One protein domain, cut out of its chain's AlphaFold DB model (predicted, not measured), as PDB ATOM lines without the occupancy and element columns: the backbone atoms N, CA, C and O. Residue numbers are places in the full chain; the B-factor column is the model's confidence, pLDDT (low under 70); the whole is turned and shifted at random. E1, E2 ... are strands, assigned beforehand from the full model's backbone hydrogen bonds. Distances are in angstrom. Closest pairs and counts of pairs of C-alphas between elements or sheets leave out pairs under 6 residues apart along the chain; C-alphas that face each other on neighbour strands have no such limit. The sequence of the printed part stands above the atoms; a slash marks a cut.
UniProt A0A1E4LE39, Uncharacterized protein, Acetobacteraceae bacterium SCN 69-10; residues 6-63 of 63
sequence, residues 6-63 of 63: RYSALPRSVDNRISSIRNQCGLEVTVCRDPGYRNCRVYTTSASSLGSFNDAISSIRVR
ATOM      1  N   ARG A   6     162.660 173.892 156.756       94.25
ATOM      2  CA  ARG A   6     163.308 174.090 158.059       94.25
ATOM      3  C   ARG A   6     162.286 174.089 159.183       94.25
ATOM      4  O   ARG A   6     161.403 174.939 159.223       94.25
ATOM      5  N   TYR A   7     162.490 173.205 160.144       95.56
ATOM      6  CA  TYR A   7     161.731 173.139 161.381       95.56
ATOM      7  C   TYR A   7     162.715 173.222 162.540       95.56
ATOM      8  O   TYR A   7     163.362 172.236 162.880       95.56
ATOM      9  N   SER A   8     162.850 174.406 163.140       95.62
ATOM     10  CA  SER A   8     163.708 174.601 164.317       95.62
ATOM     11  C   SER A   8     163.121 173.973 165.579       95.62
ATOM     12  O   SER A   8     163.861 173.709 166.519       95.62
ATOM     13  N   ALA A   9     161.813 173.732 165.597       96.62
ATOM     14  CA  ALA A   9     161.115 172.937 166.592       96.62
ATOM     15  C   ALA A   9     159.937 172.247 165.898       96.62
ATOM     16  O   ALA A   9     159.191 172.897 165.157       96.62
ATOM     17  N   LEU A  10     159.789 170.943 166.102       95.31
ATOM     18  CA  LEU A  10     158.665 170.200 165.559       95.31
ATOM     19  C   LEU A  10     157.374 170.508 166.336       95.31
ATOM     20  O   LEU A  10     157.409 170.745 167.546       95.31
ATOM     21  N   PRO A  11     156.209 170.501 165.664       95.25
ATOM     22  CA  PRO A  11     154.926 170.562 166.349       95.25
ATOM     23  C   PRO A  11     154.767 169.399 167.333       95.25
ATOM     24  O   PRO A  11     155.132 168.269 167.016       95.25
ATOM     25  N   ARG A  12     154.116 169.635 168.482       93.44
ATOM     26  CA  ARG A  12     153.870 168.599 169.511       93.44
ATOM     27  C   ARG A  12     153.178 167.332 168.990       93.44
ATOM     28  O   ARG A  12     153.278 166.283 169.610       93.44
ATOM     29  N   SER A  13     152.441 167.426 167.884       93.88
ATOM     30  CA  SER A  13     151.768 166.282 167.263       93.88
ATOM     31  C   SER A  13     152.730 165.275 166.626       93.88
ATOM     32  O   SER A  13     152.337 164.124 166.432       93.88
ATOM     33  N   VAL A  14     153.957 165.693 166.299       92.44
ATOM     34  CA  VAL A  14     154.961 164.898 165.567       92.44
ATOM     35  C   VAL A  14     156.349 164.904 166.218       92.44
ATOM     36  O   VAL A  14     157.182 164.068 165.877       92.44
ATOM     37  N   ASP A  15     156.597 165.822 167.152       95.31
ATOM     38  CA  ASP A  15     157.781 165.837 168.010       95.31
ATOM     39  C   ASP A  15     157.948 164.493 168.725       95.31
ATOM     40  O   ASP A  15     156.973 163.946 169.247       95.31
ATOM     41  N   ASN A  16     159.167 163.949 168.722       95.69
ATOM     42  CA  ASN A  16     159.475 162.655 169.339       95.69
ATOM     43  C   ASN A  16     158.596 161.486 168.837       95.69
ATOM     44  O   ASN A  16     158.270 160.569 169.584       95.69
ATOM     45  N   ARG A  17     158.180 161.516 167.562       95.56
ATOM     46  CA  ARG A  17     157.369 160.445 166.931       95.56
ATOM     47  C   ARG A  17     157.887 159.975 165.574       95.56
ATOM     48  O   ARG A  17     157.241 159.184 164.887       95.56
ATOM     49  N   ILE A  18     159.005 160.538 165.125       94.69
ATOM     50  CA  ILE A  18     159.570 160.244 163.811       94.69
ATOM     51  C   ILE A  18     160.549 159.083 163.956       94.69
ATOM     52  O   ILE A  18     161.567 159.194 164.634       94.69
ATOM     53  N   SER A  19     160.257 157.992 163.258       96.75
ATOM     54  CA  SER A  19     161.063 156.766 163.259       96.75
ATOM     55  C   SER A  19     161.566 156.368 161.872       96.75
ATOM     56  O   SER A  19     162.381 155.459 161.746       96.75
ATOM     57  N   SER A  20     161.134 157.059 160.814       95.94
ATOM     58  CA  SER A  20     161.573 156.807 159.439       95.94
ATOM     59  C   SER A  20     161.556 158.084 158.602       95.94
ATOM     60  O   SER A  20     160.857 159.049 158.916       95.94
ATOM     61  N   ILE A  21     162.345 158.094 157.527       93.69
ATOM     62  CA  ILE A  21     162.423 159.200 156.569       93.69
ATOM     63  C   ILE A  21     162.296 158.632 155.162       93.69
ATOM     64  O   ILE A  21     163.028 157.723 154.764       93.69
ATOM     65  N   ARG A  22     161.397 159.223 154.379       93.94
ATOM     66  CA  ARG A  22     161.302 158.991 152.940       93.94
ATOM     67  C   ARG A  22     161.969 160.152 152.211       93.94
ATOM     68  O   ARG A  22     161.505 161.282 152.303       93.94
ATOM     69  N   ASN A  23     163.030 159.856 151.470       92.06
ATOM     70  CA  ASN A  23     163.811 160.831 150.721       92.06
ATOM     71  C   ASN A  23     164.005 160.333 149.284       92.06
ATOM     72  O   ASN A  23     164.996 159.679 148.962       92.06
ATOM     73  N   GLN A  24     162.997 160.573 148.444       88.56
ATOM     74  CA  GLN A  24     162.981 160.126 147.045       88.56
ATOM     75  C   GLN A  24     163.837 161.015 146.137       88.56
ATOM     76  O   GLN A  24     164.324 160.554 145.113       88.56
ATOM     77  N   CYS A  25     164.039 162.273 146.528       89.19
ATOM     78  CA  CYS A  25     164.783 163.262 145.752       89.19
ATOM     79  C   CYS A  25     166.287 163.292 146.079       89.19
ATOM     80  O   CYS A  25     166.999 164.124 145.526       89.19
ATOM     81  N   GLY A  26     166.771 162.422 146.979       92.06
ATOM     82  CA  GLY A  26     168.189 162.358 147.361       92.06
ATOM     83  C   GLY A  26     168.704 163.624 148.052       92.06
ATOM     84  O   GLY A  26     169.866 163.986 147.887       92.06
ATOM     85  N   LEU A  27     167.836 164.328 148.783       94.19
ATOM     86  CA  LEU A  27     168.168 165.575 149.479       94.19
ATOM     87  C   LEU A  27     169.030 165.317 150.721       94.19
ATOM     88  O   LEU A  27     169.021 164.221 151.277       94.19
ATOM     89  N   GLU A  28     169.737 166.328 151.209       95.75
ATOM     90  CA  GLU A  28     170.404 166.255 152.508       95.75
ATOM     91  C   GLU A  28     169.375 166.558 153.604       95.75
ATOM     92  O   GLU A  28     169.005 167.714 153.829       95.75
ATOM     93  N   VAL A  29     168.884 165.516 154.280       96.06
ATOM     94  CA  VAL A  29     167.943 165.647 155.398       96.06
ATOM     95  C   VAL A  29     168.707 165.545 156.712       96.06
ATOM     96  O   VAL A  29     169.147 164.469 157.117       96.06
ATOM     97  N   THR A  30     168.834 166.664 157.412       96.75
ATOM     98  CA  THR A  30     169.410 166.724 158.754       96.75
ATOM     99  C   THR A  30     168.291 166.648 159.779       96.75
ATOM    100  O   THR A  30     167.432 167.528 159.820       96.75
ATOM    101  N   VAL A  31     168.315 165.626 160.630       96.50
ATOM    102  CA  VAL A  31     167.400 165.475 161.770       96.50
ATOM    103  C   VAL A  31     168.172 165.585 163.073       96.50
ATOM    104  O   VAL A  31     169.310 165.134 163.170       96.50
ATOM    105  N   CYS A  32     167.568 166.200 164.076       97.50
ATOM    106  CA  CYS A  32     168.243 166.608 165.300       97.50
ATOM    107  C   CYS A  32     167.371 166.280 166.503       97.50
ATOM    108  O   CYS A  32     166.149 166.461 166.446       97.50
ATOM    109  N   ARG A  33     167.992 165.795 167.583       96.88
ATOM    110  CA  ARG A  33     167.232 165.375 168.763       96.88
ATOM    111  C   ARG A  33     166.693 166.524 169.589       96.88
ATOM    112  O   ARG A  33     165.652 166.395 170.216       96.88
ATOM    113  N   ASP A  34     167.366 167.662 169.531       96.25
ATOM    114  CA  ASP A  34     166.953 168.856 170.250       96.25
ATOM    115  C   ASP A  34     166.410 169.921 169.296       96.25
ATOM    116  O   ASP A  34     166.779 169.965 168.113       96.25
ATOM    117  N   PRO A  35     165.585 170.848 169.807       95.88
ATOM    118  CA  PRO A  35     165.245 172.068 169.094       95.88
ATOM    119  C   PRO A  35     166.492 172.892 168.743       95.88
ATOM    120  O   PRO A  35     167.515 172.857 169.432       95.88
ATOM    121  N   GLY A  36     166.390 173.685 167.681       96.12
ATOM    122  CA  GLY A  36     167.455 174.582 167.237       96.12
ATOM    123  C   GLY A  36     168.629 173.873 166.561       96.12
ATOM    124  O   GLY A  36     169.724 174.425 166.541       96.12
ATOM    125  N   TYR A  37     168.405 172.683 165.995       95.94
ATOM    126  CA  TYR A  37     169.389 171.924 165.217       95.94
ATOM    127  C   TYR A  37     170.617 171.468 166.022       95.94
ATOM    128  O   TYR A  37     171.756 171.666 165.596       95.94
ATOM    129  N   ARG A  38     170.397 170.845 167.189       96.06
ATOM    130  CA  ARG A  38     171.472 170.250 168.007       96.06
ATOM    131  C   ARG A  38     171.340 168.728 168.089       96.06
ATOM    132  O   ARG A  38     170.243 168.189 167.961       96.06
ATOM    133  N   ASN A  39     172.472 168.046 168.293       96.31
ATOM    134  CA  ASN A  39     172.569 166.582 168.344       96.31
ATOM    135  C   ASN A  39     171.967 165.915 167.096       96.31
ATOM    136  O   ASN A  39     170.925 165.263 167.148       96.31
ATOM    137  N   CYS A  40     172.621 166.144 165.956       96.88
ATOM    138  CA  CYS A  40     172.067 165.875 164.635       96.88
ATOM    139  C   CYS A  40     172.677 164.668 163.928       96.88
ATOM    140  O   CYS A  40     173.814 164.270 164.181       96.88
ATOM    141  N   ARG A  41     171.920 164.148 162.964       96.62
ATOM    142  CA  ARG A  41     172.342 163.142 162.000       96.62
ATOM    143  C   ARG A  41     171.815 163.496 160.613       96.62
ATOM    144  O   ARG A  41     170.703 163.999 160.474       96.62
ATOM    145  N   VAL A  42     172.626 163.220 159.599       96.31
ATOM    146  CA  VAL A  42     172.303 163.484 158.195       96.31
ATOM    147  C   VAL A  42     171.895 162.190 157.499       96.31
ATOM    148  O   VAL A  42     172.532 161.152 157.686       96.31
ATOM    149  N   TYR A  43     170.847 162.273 156.682       94.88
ATOM    150  CA  TYR A  43     170.346 161.212 155.820       94.88
ATOM    151  C   TYR A  43     170.255 161.731 154.384       94.88
ATOM    152  O   TYR A  43     169.500 162.656 154.096       94.88
ATOM    153  N   THR A  44     171.016 161.121 153.478       95.62
ATOM    154  CA  THR A  44     170.993 161.419 152.033       95.62
ATOM    155  C   THR A  44     170.148 160.423 151.239       95.62
ATOM    156  O   THR A  44     169.893 160.610 150.053       95.62
ATOM    157  N   THR A  45     169.676 159.365 151.899       94.69
ATOM    158  CA  THR A  45     168.809 158.324 151.342       94.69
ATOM    159  C   THR A  45     167.599 158.101 152.247       94.69
ATOM    160  O   THR A  45     167.516 158.628 153.359       94.69
ATOM    161  N   SER A  46     166.624 157.333 151.758       94.88
ATOM    162  CA  SER A  46     165.500 156.900 152.590       94.88
ATOM    163  C   SER A  46     165.977 155.958 153.699       94.88
ATOM    164  O   SER A  46     166.838 155.110 153.469       94.88
ATOM    165  N   ALA A  47     165.382 156.075 154.883       95.38
ATOM    166  CA  ALA A  47     165.674 155.238 156.039       95.38
ATOM    167  C   ALA A  47     164.369 154.696 156.628       95.38
ATOM    168  O   ALA A  47     163.518 155.464 157.076       95.38
ATOM    169  N   SER A  48     164.215 153.371 156.639       95.88
ATOM    170  CA  SER A  48     163.068 152.691 157.259       95.88
ATOM    171  C   SER A  48     163.111 152.711 158.790       95.88
ATOM    172  O   SER A  48     162.084 152.507 159.424       95.88
ATOM    173  N   SER A  49     164.286 152.972 159.372       95.00
ATOM    174  CA  SER A  49     164.504 153.179 160.805       95.00
ATOM    175  C   SER A  49     165.624 154.199 161.014       95.00
ATOM    176  O   SER A  49     166.650 154.149 160.329       95.00
ATOM    177  N   LEU A  50     165.459 155.109 161.973       94.25
ATOM    178  CA  LEU A  50     166.494 156.062 162.394       94.25
ATOM    179  C   LEU A  50     167.394 155.499 163.509       94.25
ATOM    180  O   LEU A  50     168.374 156.138 163.909       94.25
ATOM    181  N   GLY A  51     167.113 154.282 163.987       94.44
ATOM    182  CA  GLY A  51     167.868 153.621 165.047       94.44
ATOM    183  C   GLY A  51     167.762 154.398 166.355       94.44
ATOM    184  O   GLY A  51     166.667 154.656 166.839       94.44
ATOM    185  N   SER A  52     168.895 154.830 166.910       93.25
ATOM    186  CA  SER A  52     168.924 155.600 168.163       93.25
ATOM    187  C   SER A  52     168.239 156.972 168.078       93.25
ATOM    188  O   SER A  52     168.080 157.636 169.095       93.25
ATOM    189  N   PHE A  53     167.884 157.428 166.876       94.88
ATOM    190  CA  PHE A  53     167.144 158.668 166.634       94.88
ATOM    191  C   PHE A  53     165.628 158.454 166.498       94.88
ATOM    192  O   PHE A  53     164.906 159.437 166.336       94.88
ATOM    193  N   ASN A  54     165.142 157.208 166.556       96.06
ATOM    194  CA  ASN A  54     163.708 156.930 166.554       96.06
ATOM    195  C   ASN A  54     163.032 157.652 167.713       96.06
ATOM    196  O   ASN A  54     163.538 157.617 168.834       96.06
ATOM    197  N   ASP A  55     161.904 158.293 167.418       96.62
ATOM    198  CA  ASP A  55     161.026 158.914 168.412       96.62
ATOM    199  C   ASP A  55     161.750 159.926 169.311       96.62
ATOM    200  O   ASP A  55     161.349 160.193 170.437       96.62
ATOM    201  N   ALA A  56     162.830 160.508 168.790       97.00
ATOM    202  CA  ALA A  56     163.681 161.446 169.510       97.00
ATOM    203  C   ALA A  56     163.943 162.721 168.706       97.00
ATOM    204  O   ALA A  56     164.798 163.505 169.091       97.00
ATOM    205  N   ILE A  57     163.305 162.899 167.544       96.88
ATOM    206  CA  ILE A  57     163.543 164.049 166.664       96.88
ATOM    207  C   ILE A  57     162.719 165.242 167.133       96.88
ATOM    208  O   ILE A  57     161.502 165.119 167.255       96.88
ATOM    209  N   SER A  58     163.384 166.393 167.259       97.81
ATOM    210  CA  SER A  58     162.767 167.673 167.629       97.81
ATOM    211  C   SER A  58     163.030 168.804 166.628       97.81
ATOM    212  O   SER A  58     162.355 169.832 166.672       97.81
ATOM    213  N   SER A  59     163.996 168.668 165.712       97.44
ATOM    214  CA  SER A  59     164.208 169.642 164.627       97.44
ATOM    215  C   SER A  59     164.734 168.999 163.339       97.44
ATOM    216  O   SER A  59     165.396 167.960 163.373       97.44
ATOM    217  N   ILE A  60     164.394 169.593 162.188       96.44
ATOM    218  CA  ILE A  60     164.686 169.056 160.847       96.44
ATOM    219  C   ILE A  60     165.091 170.178 159.891       96.44
ATOM    220  O   ILE A  60     164.476 171.245 159.879       96.44
ATOM    221  N   ARG A  61     166.085 169.931 159.036       95.69
ATOM    222  CA  ARG A  61     166.453 170.813 157.921       95.69
ATOM    223  C   ARG A  61     166.732 170.007 156.660       95.69
ATOM    224  O   ARG A  61     167.431 169.004 156.729       95.69
ATOM    225  N   VAL A  62     166.244 170.489 155.521       95.31
ATOM    226  CA  VAL A  62     166.415 169.849 154.209       95.31
ATOM    227  C   VAL A  62     167.207 170.762 153.272       95.31
ATOM    228  O   VAL A  62     166.945 171.971 153.215       95.31
ATOM    229  N   ARG A  63     168.183 170.210 152.544       92.06
ATOM    230  CA  ARG A  63     169.000 170.921 151.545       92.06
ATOM    231  C   ARG A  63     169.095 170.143 150.234       92.06
ATOM    232  O   ARG A  63     169.099 168.898 150.274       92.06
TER     233      ARG A  63
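This is residues 6 to 63 of the 63 residues of an uncharacterized protein of Acetobacteraceae bacterium SCN 69-10 (UniProt A0A1E4LE39). Mostly loop, with little regular structure: a small three-stranded sheet has two long loops, residues 16 to 23 and 46 to 57, over one face. The 58 printed residues hold E1, E2 and E3 in that order, no named helix, with 16 residues in strands: all strand. The antiparallel sheet runs E2, E1, E3; the whole is compact, radius of gyration of the C-alphas 10.2 A, spanning 26 by 20 by 19 A.

Start at residues 6 to 7, which pair antiparallel with residues 60 to 61 of E3, residues 59 to 62. Next find E1, residues 29 to 34, and E2, residues 38 to 43, an antiparallel hairpin at 154 degrees; N 31 and O 41 are 2.9 A apart. E1 and E3 are antiparallel, 167 degrees; look for N 30 and O 61, 2.8 A apart.

Find C-alpha 29 at (167.943, 165.647, 155.398); E1 and E2 each run 15.2 A. E3 runs 10.7 A to C-alpha 62 at (166.415, 169.849, 154.209).

The C-alphas of Arg 12 and Gly 26 are farthest apart, 27.1 A. The printed part has no cut; the link E2 to E3 is long, and no printed residue is under pLDDT 70.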